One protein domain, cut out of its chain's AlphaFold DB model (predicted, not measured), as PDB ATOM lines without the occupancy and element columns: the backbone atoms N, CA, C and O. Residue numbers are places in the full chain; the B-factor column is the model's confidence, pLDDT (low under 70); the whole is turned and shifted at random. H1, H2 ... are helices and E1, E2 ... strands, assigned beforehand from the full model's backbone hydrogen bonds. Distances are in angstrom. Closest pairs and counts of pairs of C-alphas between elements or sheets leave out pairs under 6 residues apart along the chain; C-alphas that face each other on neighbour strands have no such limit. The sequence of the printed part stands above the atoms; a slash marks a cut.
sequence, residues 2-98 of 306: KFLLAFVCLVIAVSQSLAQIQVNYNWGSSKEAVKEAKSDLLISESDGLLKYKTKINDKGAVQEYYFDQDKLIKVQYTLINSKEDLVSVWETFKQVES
ATOM      1  N   LYS A   2     -55.167 -36.915  -3.006       37.31
ATOM      2  CA  LYS A   2     -53.935 -36.400  -2.353       37.31
ATOM      3  C   LYS A   2     -52.926 -35.749  -3.328       37.31
ATOM      4  O   LYS A   2     -52.289 -34.760  -2.987       37.31
ATOM      5  N   PHE A   3     -52.849 -36.248  -4.563       47.25
ATOM      6  CA  PHE A   3     -51.927 -35.757  -5.594       47.25
ATOM      7  C   PHE A   3     -52.318 -34.417  -6.227       47.25
ATOM      8  O   PHE A   3     -51.437 -33.620  -6.522       47.25
ATOM      9  N   LEU A   4     -53.614 -34.122  -6.382       44.75
ATOM     10  CA  LEU A   4     -54.064 -32.826  -6.904       44.75
ATOM     11  C   LEU A   4     -53.740 -31.700  -5.914       44.75
ATOM     12  O   LEU A   4     -53.303 -30.628  -6.316       44.75
ATOM     13  N   LEU A   5     -53.893 -31.964  -4.612       50.62
ATOM     14  CA  LEU A   5     -53.520 -31.016  -3.564       50.62
ATOM     15  C   LEU A   5     -52.001 -30.796  -3.529       50.62
ATOM     16  O   LEU A   5     -51.558 -29.653  -3.506       50.62
ATOM     17  N   ALA A   6     -51.205 -31.868  -3.612       52.25
ATOM     18  CA  ALA A   6     -49.749 -31.763  -3.722       52.25
ATOM     19  C   ALA A   6     -49.320 -30.974  -4.976       52.25
ATOM     20  O   ALA A   6     -48.421 -30.141  -4.902       52.25
ATOM     21  N   PHE A   7     -50.011 -31.173  -6.101       55.56
ATOM     22  CA  PHE A   7     -49.795 -30.447  -7.352       55.56
ATOM     23  C   PHE A   7     -50.153 -28.958  -7.237       55.56
ATOM     24  O   PHE A   7     -49.355 -28.112  -7.627       55.56
ATOM     25  N   VAL A   8     -51.294 -28.611  -6.635       59.88
ATOM     26  CA  VAL A   8     -51.680 -27.210  -6.385       59.88
ATOM     27  C   VAL A   8     -50.687 -26.534  -5.435       59.88
ATOM     28  O   VAL A   8     -50.245 -25.420  -5.710       59.88
ATOM     29  N   CYS A   9     -50.257 -27.214  -4.369       55.88
ATOM     30  CA  CYS A   9     -49.224 -26.704  -3.464       55.88
ATOM     31  C   CYS A   9     -47.883 -26.483  -4.181       55.88
ATOM     32  O   CYS A   9     -47.222 -25.474  -3.937       55.88
ATOM     33  N   LEU A  10     -47.501 -27.380  -5.093       57.06
ATOM     34  CA  LEU A  10     -46.275 -27.265  -5.877       57.06
ATOM     35  C   LEU A  10     -46.345 -26.109  -6.887       57.06
ATOM     36  O   LEU A  10     -45.409 -25.318  -6.972       57.06
ATOM     37  N   VAL A  11     -47.464 -25.951  -7.598       56.09
ATOM     38  CA  VAL A  11     -47.688 -24.828  -8.528       56.09
ATOM     39  C   VAL A  11     -47.662 -23.490  -7.783       56.09
ATOM     40  O   VAL A  11     -47.022 -22.541  -8.243       56.09
ATOM     41  N   ILE A  12     -48.274 -23.419  -6.595       56.91
ATOM     42  CA  ILE A  12     -48.215 -22.234  -5.730       56.91
ATOM     43  C   ILE A  12     -46.767 -21.956  -5.300       56.91
ATOM     44  O   ILE A  12     -46.296 -20.832  -5.477       56.91
ATOM     45  N   ALA A  13     -46.023 -22.961  -4.828       51.66
ATOM     46  CA  ALA A  13     -44.626 -22.796  -4.415       51.66
ATOM     47  C   ALA A  13     -43.727 -22.285  -5.560       51.66
ATOM     48  O   ALA A  13     -42.914 -21.376  -5.371       51.66
ATOM     49  N   VAL A  14     -43.922 -22.804  -6.774       48.84
ATOM     50  CA  VAL A  14     -43.148 -22.415  -7.962       48.84
ATOM     51  C   VAL A  14     -43.511 -21.000  -8.412       48.84
ATOM     52  O   VAL A  14     -42.618 -20.201  -8.701       48.84
ATOM     53  N   SER A  15     -44.795 -20.635  -8.403       48.00
ATOM     54  CA  SER A  15     -45.233 -19.274  -8.745       48.00
ATOM     55  C   SER A  15     -44.657 -18.209  -7.799       48.00
ATOM     56  O   SER A  15     -44.267 -17.130  -8.247       48.00
ATOM     57  N   GLN A  16     -44.497 -18.530  -6.510       51.12
ATOM     58  CA  GLN A  16     -43.884 -17.620  -5.539       51.12
ATOM     59  C   GLN A  16     -42.370 -17.484  -5.714       51.12
ATOM     60  O   GLN A  16     -41.838 -16.386  -5.548       51.12
ATOM     61  N   SER A  17     -41.684 -18.553  -6.132       50.34
ATOM     62  CA  SER A  17     -40.265 -18.466  -6.501       50.34
ATOM     63  C   SER A  17     -40.039 -17.554  -7.718       50.34
ATOM     64  O   SER A  17     -39.068 -16.803  -7.764       50.34
ATOM     65  N   LEU A  18     -40.979 -17.530  -8.671       42.66
ATOM     66  CA  LEU A  18     -40.933 -16.636  -9.833       42.66
ATOM     67  C   LEU A  18     -41.268 -15.176  -9.476       42.66
ATOM     68  O   LEU A  18     -40.675 -14.262 -10.047       42.66
ATOM     69  N   ALA A  19     -42.151 -14.942  -8.501       44.31
ATOM     70  CA  ALA A  19     -42.424 -13.600  -7.978       44.31
ATOM     71  C   ALA A  19     -41.215 -13.012  -7.218       44.31
ATOM     72  O   ALA A  19     -40.918 -11.828  -7.357       44.31
ATOM     73  N   GLN A  20     -40.458 -13.842  -6.487       47.75
ATOM     74  CA  GLN A  20     -39.174 -13.446  -5.881       47.75
ATOM     75  C   GLN A  20     -38.105 -13.086  -6.926       47.75
ATOM     76  O   GLN A  20     -37.234 -12.266  -6.655       47.75
ATOM     77  N   ILE A  21     -38.175 -13.696  -8.110       42.41
ATOM     78  CA  ILE A  21     -37.276 -13.457  -9.246       42.41
ATOM     79  C   ILE A  21     -37.606 -12.116  -9.931       42.41
ATOM     80  O   ILE A  21     -36.698 -11.418 -10.363       42.41
ATOM     81  N   GLN A  22     -38.875 -11.701  -9.999       42.88
ATOM     82  CA  GLN A  22     -39.264 -10.473 -10.710       42.88
ATOM     83  C   GLN A  22     -39.021  -9.167  -9.951       42.88
ATOM     84  O   GLN A  22     -38.905  -8.119 -10.587       42.88
ATOM     85  N   VAL A  23     -38.939  -9.195  -8.622       51.81
ATOM     86  CA  VAL A  23     -38.642  -7.978  -7.865       51.81
ATOM     87  C   VAL A  23     -37.129  -7.868  -7.701       51.81
ATOM     88  O   VAL A  23     -36.488  -8.742  -7.126       51.81
ATOM     89  N   ASN A  24     -36.566  -6.795  -8.252       54.44
ATOM     90  CA  ASN A  24     -35.141  -6.470  -8.254       54.44
ATOM     91  C   ASN A  24     -34.663  -6.157  -6.818       54.44
ATOM     92  O   ASN A  24     -34.450  -5.004  -6.451       54.44
ATOM     93  N   TYR A  25     -34.576  -7.170  -5.956       66.94
ATOM     94  CA  TYR A  25     -34.031  -7.005  -4.615       66.94
ATOM     95  C   TYR A  25     -32.512  -6.903  -4.701       66.94
ATOM     96  O   TYR A  25     -31.842  -7.825  -5.169       66.94
ATOM     97  N   ASN A  26     -31.964  -5.802  -4.192       77.75
ATOM     98  CA  ASN A  26     -30.545  -5.721  -3.871       77.75
ATOM     99  C   ASN A  26     -30.290  -6.601  -2.638       77.75
ATOM    100  O   ASN A  26     -30.438  -6.172  -1.496       77.75
ATOM    101  N   TRP A  27     -29.981  -7.879  -2.867       82.88
ATOM    102  CA  TRP A  27     -29.568  -8.793  -1.802       82.88
ATOM    103  C   TRP A  27     -28.405  -8.189  -1.013       82.88
ATOM    104  O   TRP A  27     -27.462  -7.655  -1.598       82.88
ATOM    105  N   GLY A  28     -28.476  -8.263   0.316       83.31
ATOM    106  CA  GLY A  28     -27.516  -7.608   1.200       83.31
ATOM    107  C   GLY A  28     -27.784  -6.129   1.504       83.31
ATOM    108  O   GLY A  28     -26.970  -5.538   2.210       83.31
ATOM    109  N   SER A  29     -28.889  -5.541   1.026       89.38
ATOM    110  CA  SER A  29     -29.368  -4.235   1.507       89.38
ATOM    111  C   SER A  29     -29.637  -4.247   3.013       89.38
ATOM    112  O   SER A  29     -30.079  -5.270   3.547       89.38
ATOM    113  N   SER A  30     -29.426  -3.096   3.657       96.12
ATOM    114  CA  SER A  30     -29.788  -2.888   5.059       96.12
ATOM    115  C   SER A  30     -31.292  -2.874   5.275       96.12
ATOM    116  O   SER A  30     -32.084  -2.695   4.336       96.12
ATOM    117  N   LYS A  31     -31.695  -3.063   6.528       96.19
ATOM    118  CA  LYS A  31     -33.093  -2.994   6.946       96.19
ATOM    119  C   LYS A  31     -33.704  -1.631   6.625       96.19
ATOM    120  O   LYS A  31     -34.817  -1.571   6.102       96.19
ATOM    121  N   GLU A  32     -32.960  -0.553   6.845       96.31
ATOM    122  CA  GLU A  32     -33.356   0.825   6.539       96.31
ATOM    123  C   GLU A  32     -33.532   1.032   5.034       96.31
ATOM    124  O   GLU A  32     -34.567   1.541   4.610       96.31
ATOM    125  N   ALA A  33     -32.597   0.541   4.213       94.06
ATOM    126  CA  ALA A  33     -32.704   0.647   2.759       94.06
ATOM    127  C   ALA A  33     -33.940  -0.094   2.215       94.06
ATOM    128  O   ALA A  33     -34.594   0.371   1.281       94.06
ATOM    129  N   VAL A  34     -34.296  -1.241   2.808       93.75
ATOM    130  CA  VAL A  34     -35.536  -1.959   2.463       93.75
ATOM    131  C   VAL A  34     -36.776  -1.172   2.901       93.75
ATOM    132  O   VAL A  34     -37.758  -1.157   2.157       93.75
ATOM    133  N   LYS A  35     -36.736  -0.496   4.058       95.50
ATOM    134  CA  LYS A  35     -37.836   0.360   4.535       95.50
ATOM    135  C   LYS A  35     -38.061   1.566   3.632       95.50
ATOM    136  O   LYS A  35     -39.204   1.824   3.271       95.50
ATOM    137  N   GLU A  36     -36.998   2.255   3.233       94.31
ATOM    138  CA  GLU A  36     -37.069   3.419   2.343       94.31
ATOM    139  C   GLU A  36     -37.576   3.054   0.942       94.31
ATOM    140  O   GLU A  36     -38.351   3.794   0.340       94.31
ATOM    141  N   ALA A  37     -37.186   1.884   0.429       90.38
ATOM    142  CA  ALA A  37     -37.590   1.424  -0.896       90.38
ATOM    143  C   ALA A  37     -39.048   0.927  -0.975       90.38
ATOM    144  O   ALA A  37     -39.526   0.616  -2.072       90.38
ATOM    145  N   LYS A  38     -39.752   0.780   0.156       90.12
ATOM    146  CA  LYS A  38     -41.078   0.149   0.212       90.12
ATOM    147  C   LYS A  38     -42.161   1.137   0.625       90.12
ATOM    148  O   LYS A  38     -42.140   1.685   1.717       90.12
ATOM    149  N   SER A  39     -43.164   1.278  -0.238       90.06
ATOM    150  CA  SER A  39     -44.389   2.046   0.021       90.06
ATOM    151  C   SER A  39     -45.522   1.218   0.641       90.06
ATOM    152  O   SER A  39     -46.567   1.766   0.984       90.06
ATOM    153  N   ASP A  40     -45.337  -0.099   0.767       91.50
ATOM    154  CA  ASP A  40     -46.330  -1.010   1.334       91.50
ATOM    155  C   ASP A  40     -46.529  -0.769   2.844       91.50
ATOM    156  O   ASP A  40     -45.647  -0.275   3.549       91.50
ATOM    157  N   LEU A  41     -47.688  -1.172   3.375       93.50
ATOM    158  CA  LEU A  41     -48.012  -1.000   4.793       93.50
ATOM    159  C   LEU A  41     -47.161  -1.939   5.660       93.50
ATOM    160  O   LEU A  41     -47.360  -3.156   5.632       93.50
ATOM    161  N   LEU A  42     -46.254  -1.384   6.465       96.31
ATOM    162  CA  LEU A  42     -45.484  -2.143   7.452       96.31
ATOM    163  C   LEU A  42     -46.425  -2.689   8.544       96.31
ATOM    164  O   LEU A  42     -47.098  -1.935   9.239       96.31
ATOM    165  N   ILE A  43     -46.480  -4.013   8.681       95.50
ATOM    166  CA  ILE A  43     -47.299  -4.731   9.670       95.50
ATOM    167  C   ILE A  43     -46.534  -4.896  10.982       95.50
ATOM    168  O   ILE A  43     -47.103  -4.741  12.059       95.50
ATOM    169  N   SER A  44     -45.260  -5.285  10.901       95.50
ATOM    170  CA  SER A  44     -44.438  -5.550  12.081       95.50
ATOM    171  C   SER A  44     -42.956  -5.418  11.771       95.50
ATOM    172  O   SER A  44     -42.510  -5.793  10.683       95.50
ATOM    173  N   GLU A  45     -42.197  -4.995  12.775       97.69
ATOM    174  CA  GLU A  45     -40.750  -4.852  12.727       97.69
ATOM    175  C   GLU A  45     -40.110  -5.504  13.959       97.69
ATOM    176  O   GLU A  45     -40.596  -5.356  15.077       97.69
ATOM    177  N   SER A  46     -39.024  -6.241  13.737       96.31
ATOM    178  CA  SER A  46     -38.146  -6.795  14.778       96.31
ATOM    179  C   SER A  46     -36.704  -6.828  14.265       96.31
ATOM    180  O   SER A  46     -36.481  -6.550  13.083       96.31
ATOM    181  N   ASP A  47     -35.730  -7.141  15.117       93.62
ATOM    182  CA  ASP A  47     -34.293  -7.001  14.812       93.62
ATOM    183  C   ASP A  47     -33.843  -7.737  13.543       93.62
ATOM    184  O   ASP A  47     -33.020  -7.223  12.795       93.62
ATOM    185  N   GLY A  48     -34.443  -8.887  13.233       94.69
ATOM    186  CA  GLY A  48     -34.119  -9.675  12.039       94.69
ATOM    187  C   GLY A  48     -35.241  -9.770  11.007       94.69
ATOM    188  O   GLY A  48     -35.145 -10.599  10.105       94.69
ATOM    189  N   LEU A  49     -36.341  -9.017  11.148       96.50
ATOM    190  CA  LEU A  49     -37.533  -9.238  10.324       96.50
ATOM    191  C   LEU A  49     -38.367  -7.976  10.104       96.50
ATOM    192  O   LEU A  49     -38.789  -7.323  11.062       96.50
ATOM    193  N   LEU A  50     -38.693  -7.709   8.840       97.25
ATOM    194  CA  LEU A  50     -39.734  -6.761   8.438       97.25
ATOM    195  C   LEU A  50     -40.896  -7.505   7.791       97.25
ATOM    196  O   LEU A  50     -40.677  -8.404   6.977       97.25
ATOM    197  N   LYS A  51     -42.133  -7.113   8.106       96.56
ATOM    198  CA  LYS A  51     -43.335  -7.638   7.448       96.56
ATOM    199  C   LYS A  51     -44.160  -6.518   6.854       96.56
ATOM    200  O   LYS A  51     -44.532  -5.597   7.570       96.56
ATOM    201  N   TYR A  52     -44.522  -6.654   5.591       95.00
ATOM    202  CA  TYR A  52     -45.348  -5.708   4.855       95.00
ATOM    203  C   TYR A  52     -46.628  -6.374   4.382       95.00
ATOM    204  O   TYR A  52     -46.618  -7.533   3.966       95.00
ATOM    205  N   LYS A  53     -47.737  -5.640   4.409       91.56
ATOM    206  CA  LYS A  53     -48.969  -6.036   3.736       91.56
ATOM    207  C   LYS A  53     -48.859  -5.590   2.288       91.56
ATOM    208  O   LYS A  53     -48.729  -4.402   2.025       91.56
ATOM    209  N   THR A  54     -48.935  -6.537   1.369       91.44
ATOM    210  CA  THR A  54     -48.829  -6.289  -0.068       91.44
ATOM    211  C   THR A  54     -49.958  -7.000  -0.814       91.44
ATOM    212  O   THR A  54     -50.815  -7.653  -0.201       91.44
ATOM    213  N   LYS A  55     -49.988  -6.867  -2.138       84.50
ATOM    214  CA  LYS A  55     -50.895  -7.616  -3.013       84.50
ATOM    215  C   LYS A  55     -50.103  -8.336  -4.096       84.50
ATOM    216  O   LYS A  55     -49.199  -7.761  -4.690       84.50
ATOM    217  N   ILE A  56     -50.470  -9.584  -4.372       73.50
ATOM    218  CA  ILE A  56     -49.945 -10.361  -5.500       73.50
ATOM    219  C   ILE A  56     -51.141 -10.714  -6.378       73.50
ATOM    220  O   ILE A  56     -51.996 -11.486  -5.948       73.50
ATOM    221  N   ASN A  57     -51.215 -10.148  -7.588       72.75
ATOM    222  CA  ASN A  57     -52.358 -10.309  -8.499       72.75
ATOM    223  C   ASN A  57     -53.701 -10.028  -7.796       72.75
ATOM    224  O   ASN A  57     -54.575 -10.890  -7.748       72.75
ATOM    225  N   ASP A  58     -53.805  -8.857  -7.159       75.19
ATOM    226  CA  ASP A  58     -54.956  -8.386  -6.369       75.19
ATOM    227  C   ASP A  58     -55.307  -9.181  -5.102       75.19
ATOM    228  O   ASP A  58     -56.117  -8.720  -4.294       75.19
ATOM    229  N   LYS A  59     -54.640 -10.309  -4.847       72.56
ATOM    230  CA  LYS A  59     -54.812 -11.089  -3.618       72.56
ATOM    231  C   LYS A  59     -53.935 -10.540  -2.506       72.56
ATOM    232  O   LYS A  59     -52.759 -10.239  -2.721       72.56
ATOM    233  N   GLY A  60     -54.498 -10.415  -1.308       81.81
ATOM    234  CA  GLY A  60     -53.754  -9.960  -0.137       81.81
ATOM    235  C   GLY A  60     -52.594 -10.901   0.178       81.81
ATOM    236  O   GLY A  60     -52.741 -12.120   0.155       81.81
ATOM    237  N   ALA A  61     -51.433 -10.345   0.498       87.38
ATOM    238  CA  ALA A  61     -50.263 -11.104   0.910       87.38
ATOM    239  C   ALA A  61     -49.518 -10.382   2.038       87.38
ATOM    240  O   ALA A  61     -49.597  -9.164   2.188       87.38
ATOM    241  N   VAL A  62     -48.777 -11.143   2.835       88.19
ATOM    242  CA  VAL A  62     -47.736 -10.641   3.725       88.19
ATOM    243  C   VAL A  62     -46.402 -10.929   3.072       88.19
ATOM    244  O   VAL A  62     -46.092 -12.079   2.768       88.19
ATOM    245  N   GLN A  63     -45.610  -9.891   2.876       92.31
ATOM    246  CA  GLN A  63     -44.236 -10.013   2.452       92.31
ATOM    247  C   GLN A  63     -43.306  -9.874   3.655       92.31
ATOM    248  O   GLN A  63     -43.360  -8.881   4.371       92.31
ATOM    249  N   GLU A  64     -42.441 -10.855   3.865       93.25
ATOM    250  CA  GLU A  64     -41.501 -10.920   4.976       93.25
ATOM    251  C   GLU A  64     -40.062 -10.797   4.461       93.25
ATOM    252  O   GLU A  64     -39.679 -11.486   3.515       93.25
ATOM    253  N   TYR A  65     -39.260  -9.948   5.094       93.38
ATOM    254  CA  TYR A  65     -37.846  -9.732   4.793       93.38
ATOM    255  C   TYR A  65     -37.025 -10.114   6.013       93.38
ATOM    256  O   TYR A  65     -37.244  -9.551   7.082       93.38
ATOM    257  N   TYR A  66     -36.098 -11.050   5.853       92.06
ATOM    258  CA  TYR A  66     -35.256 -11.559   6.927       92.06
ATOM    259  C   TYR A  66     -33.842 -11.001   6.797       92.06
ATOM    260  O   TYR A  66     -33.257 -11.031   5.707       92.06
ATOM    261  N   PHE A  67     -33.299 -10.552   7.923       95.12
ATOM    262  CA  PHE A  67     -31.998  -9.910   8.025       95.12
ATOM    263  C   PHE A  67     -31.088 -10.690   8.968       95.12
ATOM    264  O   PHE A  67     -31.536 -11.180  10.004       95.12
ATOM    265  N   ASP A  68     -29.813 -10.774   8.606       93.75
ATOM    266  CA  ASP A  68     -28.730 -11.217   9.484       93.75
ATOM    267  C   ASP A  68     -27.611 -10.181   9.409       93.75
ATOM    268  O   ASP A  68     -27.245  -9.761   8.311       93.75
ATOM    269  N   GLN A  69     -27.127  -9.718  10.564       95.00
ATOM    270  CA  GLN A  69     -26.155  -8.619  10.664       95.00
ATOM    271  C   GLN A  69     -26.530  -7.398   9.797       95.00
ATOM    272  O   GLN A  69     -25.695  -6.859   9.072       95.00
ATOM    273  N   ASP A  70     -27.809  -7.005   9.836       95.38
ATOM    274  CA  ASP A  70     -28.369  -5.915   9.022       95.38
ATOM    275  C   ASP A  70     -28.200  -6.108   7.501       95.38
ATOM    276  O   ASP A  70     -28.079  -5.168   6.724       95.38
ATOM    277  N   LYS A  71     -28.186  -7.355   7.025       89.75
ATOM    278  CA  LYS A  71     -28.174  -7.657   5.590       89.75
ATOM    279  C   LYS A  71     -29.348  -8.526   5.208       89.75
ATOM    280  O   LYS A  71     -29.589  -9.567   5.814       89.75
ATOM    281  N   LEU A  72     -30.065  -8.116   4.163       90.94
ATOM    282  CA  LEU A  72     -31.173  -8.887   3.615       90.94
ATOM    283  C   LEU A  72     -30.673 -10.232   3.074       90.94
ATOM    284  O   LEU A  72     -29.966 -10.272   2.061       90.94
ATOM    285  N   ILE A  73     -31.096 -11.323   3.714       85.38
ATOM    286  CA  ILE A  73     -30.703 -12.698   3.360       85.38
ATOM    287  C   ILE A  73     -31.847 -13.523   2.772       85.38
ATOM    288  O   ILE A  73     -31.599 -14.487   2.046       85.38
ATOM    289  N   LYS A  74     -33.105 -13.175   3.068       85.62
ATOM    290  CA  LYS A  74     -34.275 -13.911   2.569       85.62
ATOM    291  C   LYS A  74     -35.485 -12.993   2.438       85.62
ATOM    292  O   LYS A  74     -35.736 -12.150   3.290       85.62
ATOM    293  N   VAL A  75     -36.271 -13.217   1.391       83.31
ATOM    294  CA  VAL A  75     -37.599 -12.621   1.206       83.31
ATOM    295  C   VAL A  75     -38.603 -13.761   1.106       83.31
ATOM    296  O   VAL A  75     -38.337 -14.740   0.418       83.31
ATOM    297  N   GLN A  76     -39.746 -13.670   1.771       83.62
ATOM    298  CA  GLN A  76     -40.804 -14.683   1.756       83.62
ATOM    299  C   GLN A  76     -42.157 -14.006   1.542       83.62
ATOM    300  O   GLN A  76     -42.366 -12.881   1.980       83.62
ATOM    301  N   TYR A  77     -43.085 -14.693   0.883       82.94
ATOM    302  CA  TYR A  77     -44.459 -14.229   0.727       82.94
ATOM    303  C   TYR A  77     -45.416 -15.232   1.360       82.94
ATOM    304  O   TYR A  77     -45.256 -16.439   1.209       82.94
ATOM    305  N   THR A  78     -46.431 -14.730   2.046       80.06
ATOM    306  CA  THR A  78     -47.509 -15.527   2.633       80.06
ATOM    307  C   THR A  78     -48.824 -14.960   2.128       80.06
ATOM    308  O   THR A  78     -49.153 -13.821   2.439       80.06
ATOM    309  N   LEU A  79     -49.578 -15.714   1.330       77.31
ATOM    310  CA  LEU A  79     -50.890 -15.251   0.871       77.31
ATOM    311  C   LEU A  79     -51.844 -15.156   2.066       77.31
ATOM    312  O   LEU A  79     -51.974 -16.095   2.854       77.31
ATOM    313  N   ILE A  80     -52.499 -14.008   2.202       79.12
ATOM    314  CA  ILE A  80     -53.569 -13.785   3.168       79.12
ATOM    315  C   ILE A  80     -54.843 -14.269   2.482       79.12
ATOM    316  O   ILE A  80     -55.546 -13.485   1.852       79.12
ATOM    317  N   ASN A  81     -55.122 -15.569   2.560       58.66
ATOM    318  CA  ASN A  81     -56.360 -16.096   1.998       58.66
ATOM    319  C   ASN A  81     -57.549 -15.525   2.786       58.66
ATOM    320  O   ASN A  81     -57.704 -15.816   3.976       58.66
ATOM    321  N   SER A  82     -58.408 -14.746   2.127       50.62
ATOM    322  CA  SER A  82     -59.767 -14.542   2.631       50.62
ATOM    323  C   SER A  82     -60.568 -15.837   2.423       50.62
ATOM    324  O   SER A  82     -60.211 -16.684   1.600       50.62
ATOM    325  N   LYS A  83     -61.677 -16.026   3.150       50.81
ATOM    326  CA  LYS A  83     -62.601 -17.147   2.878       50.81
ATOM    327  C   LYS A  83     -63.061 -17.180   1.409       50.81
ATOM    328  O   LYS A  83     -63.357 -18.255   0.901       50.81
ATOM    329  N   GLU A  84     -63.085 -16.035   0.727       43.91
ATOM    330  CA  GLU A  84     -63.484 -15.905  -0.680       43.91
ATOM    331  C   GLU A  84     -62.417 -16.452  -1.644       43.91
ATOM    332  O   GLU A  84     -62.764 -17.006  -2.685       43.91
ATOM    333  N   ASP A  85     -61.129 -16.407  -1.285       44.50
ATOM    334  CA  ASP A  85     -60.058 -16.970  -2.118       44.50
ATOM    335  C   ASP A  85     -60.143 -18.499  -2.225       44.50
ATOM    336  O   ASP A  85     -59.907 -19.058  -3.298       44.50
ATOM    337  N   LEU A  86     -60.561 -19.181  -1.155       42.19
ATOM    338  CA  LEU A  86     -60.823 -20.626  -1.174       42.19
ATOM    339  C   LEU A  86     -62.061 -20.976  -2.014       42.19
ATOM    340  O   LEU A  86     -62.076 -22.008  -2.685       42.19
ATOM    341  N   VAL A  87     -63.067 -20.095  -2.029       45.91
ATOM    342  CA  VAL A  87     -64.225 -20.208  -2.929       45.91
ATOM    343  C   VAL A  87     -63.780 -20.029  -4.380       45.91
ATOM    344  O   VAL A  87     -64.179 -20.825  -5.219       45.91
ATOM    345  N   SER A  88     -62.889 -19.080  -4.686       42.47
ATOM    346  CA  SER A  88     -62.369 -18.889  -6.052       42.47
ATOM    347  C   SER A  88     -61.628 -20.123  -6.581       42.47
ATOM    348  O   SER A  88     -61.853 -20.532  -7.717       42.47
ATOM    349  N   VAL A  89     -60.825 -20.781  -5.737       43.47
ATOM    350  CA  VAL A  89     -60.145 -22.043  -6.076       43.47
ATOM    351  C   VAL A  89     -61.164 -23.161  -6.327       43.47
ATOM    352  O   VAL A  89     -60.993 -23.949  -7.257       43.47
ATOM    353  N   TRP A  90     -62.253 -23.205  -5.553       48.94
ATOM    354  CA  TRP A  90     -63.364 -24.140  -5.758       48.94
ATOM    355  C   TRP A  90     -64.170 -23.850  -7.038       48.94
ATOM    356  O   TRP A  90     -64.571 -24.779  -7.736       48.94
ATOM    357  N   GLU A  91     -64.376 -22.582  -7.394       48.75
ATOM    358  CA  GLU A  91     -65.025 -22.196  -8.655       48.75
ATOM    359  C   GLU A  91     -64.136 -22.494  -9.870       48.75
ATOM    360  O   GLU A  91     -64.626 -23.033 -10.862       48.75
ATOM    361  N   THR A  92     -62.825 -22.234  -9.789       43.78
ATOM    362  CA  THR A  92     -61.858 -22.639 -10.827       43.78
ATOM    363  C   THR A  92     -61.848 -24.157 -10.999       43.78
ATOM    364  O   THR A  92     -61.862 -24.653 -12.123       43.78
ATOM    365  N   PHE A  93     -61.900 -24.908  -9.897       43.75
ATOM    366  CA  PHE A  93     -62.034 -26.363  -9.930       43.75
ATOM    367  C   PHE A  93     -63.328 -26.808 -10.634       43.75
ATOM    368  O   PHE A  93     -63.266 -27.638 -11.540       43.75
ATOM    369  N   LYS A  94     -64.480 -26.204 -10.308       49.53
ATOM    370  CA  LYS A  94     -65.767 -26.487 -10.973       49.53
ATOM    371  C   LYS A  94     -65.773 -26.131 -12.462       49.53
ATOM    372  O   LYS A  94     -66.383 -26.844 -13.254       49.53
ATOM    373  N   GLN A  95     -65.100 -25.053 -12.865       45.62
ATOM    374  CA  GLN A  95     -64.961 -24.690 -14.278       45.62
ATOM    375  C   GLN A  95     -64.129 -25.720 -15.044       45.62
ATOM    376  O   GLN A  95     -64.549 -26.155 -16.112       45.62
ATOM    377  N   VAL A  96     -63.002 -26.163 -14.480       42.44
ATOM    378  CA  VAL A  96     -62.172 -27.222 -15.073       42.44
ATOM    379  C   VAL A  96     -62.949 -28.542 -15.158       42.44
ATOM    380  O   VAL A  96     -62.964 -29.167 -16.217       42.44
ATOM    381  N   GLU A  97     -63.664 -28.930 -14.097       45.12
ATOM    382  CA  GLU A  97     -64.551 -30.105 -14.084       45.12
ATOM    383  C   GLU A  97     -65.643 -30.005 -15.168       45.12
ATOM    384  O   GLU A  97     -65.879 -30.958 -15.911       45.12
ATOM    385  N   SER A  98     -66.270 -28.836 -15.318       46.34
ATOM    386  CA  SER A  98     -67.278 -28.569 -16.351       46.34
ATOM    387  C   SER A  98     -66.701 -28.641 -17.769       46.34
ATOM    388  O   SER A  98     -67.295 -29.272 -18.645       46.34
TER     389      SER A  98
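This is residues 2 to 98 of the 306 residues of an uncharacterized protein of Hyphobacterium sp. CCMP332 (UniProt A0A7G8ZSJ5). A strongly twisted wall of four antiparallel strands has the short helix H2 over E3, while two longer helices reach out from it: H1, which only grazes the sheet, and H3, which follows E4 and lies off the sheet. Residues 2 to 7 of H1 and 90 to 98 of H3 stick out. The printed part has 97 residues, with H1, H2, E1, E2, E3, E4 and H3 along the chain, a mixed class, and the sheet order E1 E2 E3 E4. It is a loose rod, with a radius of gyration of the C-alphas of 16.0 A and spans of 51 by 23 by 21 A.

The strands are E1, residues 41 to 46; E2, 49 to 56; E3, 59 to 68, 29.2 A long; and E4, 71 to 79, 24.4 A. H1, residues 2 to 22, is 30.9 A long from C-alpha 2 at (-53.935, -36.400, -2.353). H2 is residues 31 to 36. H3, residues 83 to 98, is 22.8 A long and ends at C-alpha 98 at (-67.278, -28.569, -16.351).

The sheet is a meander, each strand the antiparallel neighbour of the one before, in three hairpins. N 43 and O 51 of E1 and E2 are 2.7 A apart, N 52 and O 63 of E2 and E3 2.8 A, and N 64 and O 76 of E3 and E4 2.8 A, within hydrogen-bond range. E2 bends by 61 degrees at residue 53. H2 is on the sheet at a height of 8.2 A, along E3 at 9 degrees on the local plane; the closest C-alphas of H2 and E3 are those of Lys 31 and Phe 67, 7.1 A apart. H1 grazes the sheet with residues 12 to 20; its closest C-alpha to E4 is that of Gln 16, 7.1 A from Tyr 77's. H3 is not on the sheet, and is apart from H1. In H1, H2 and H3 every O i to N i+4 pair is within hydrogen-bond range.

The C-alphas of Gln 69 and Ser 98, the two farthest apart, are 53.1 A apart. The printed part has no cut and no long link. Its mean pLDDT is 71.9; residues 2 to 25 and 81 to 98 are under 70.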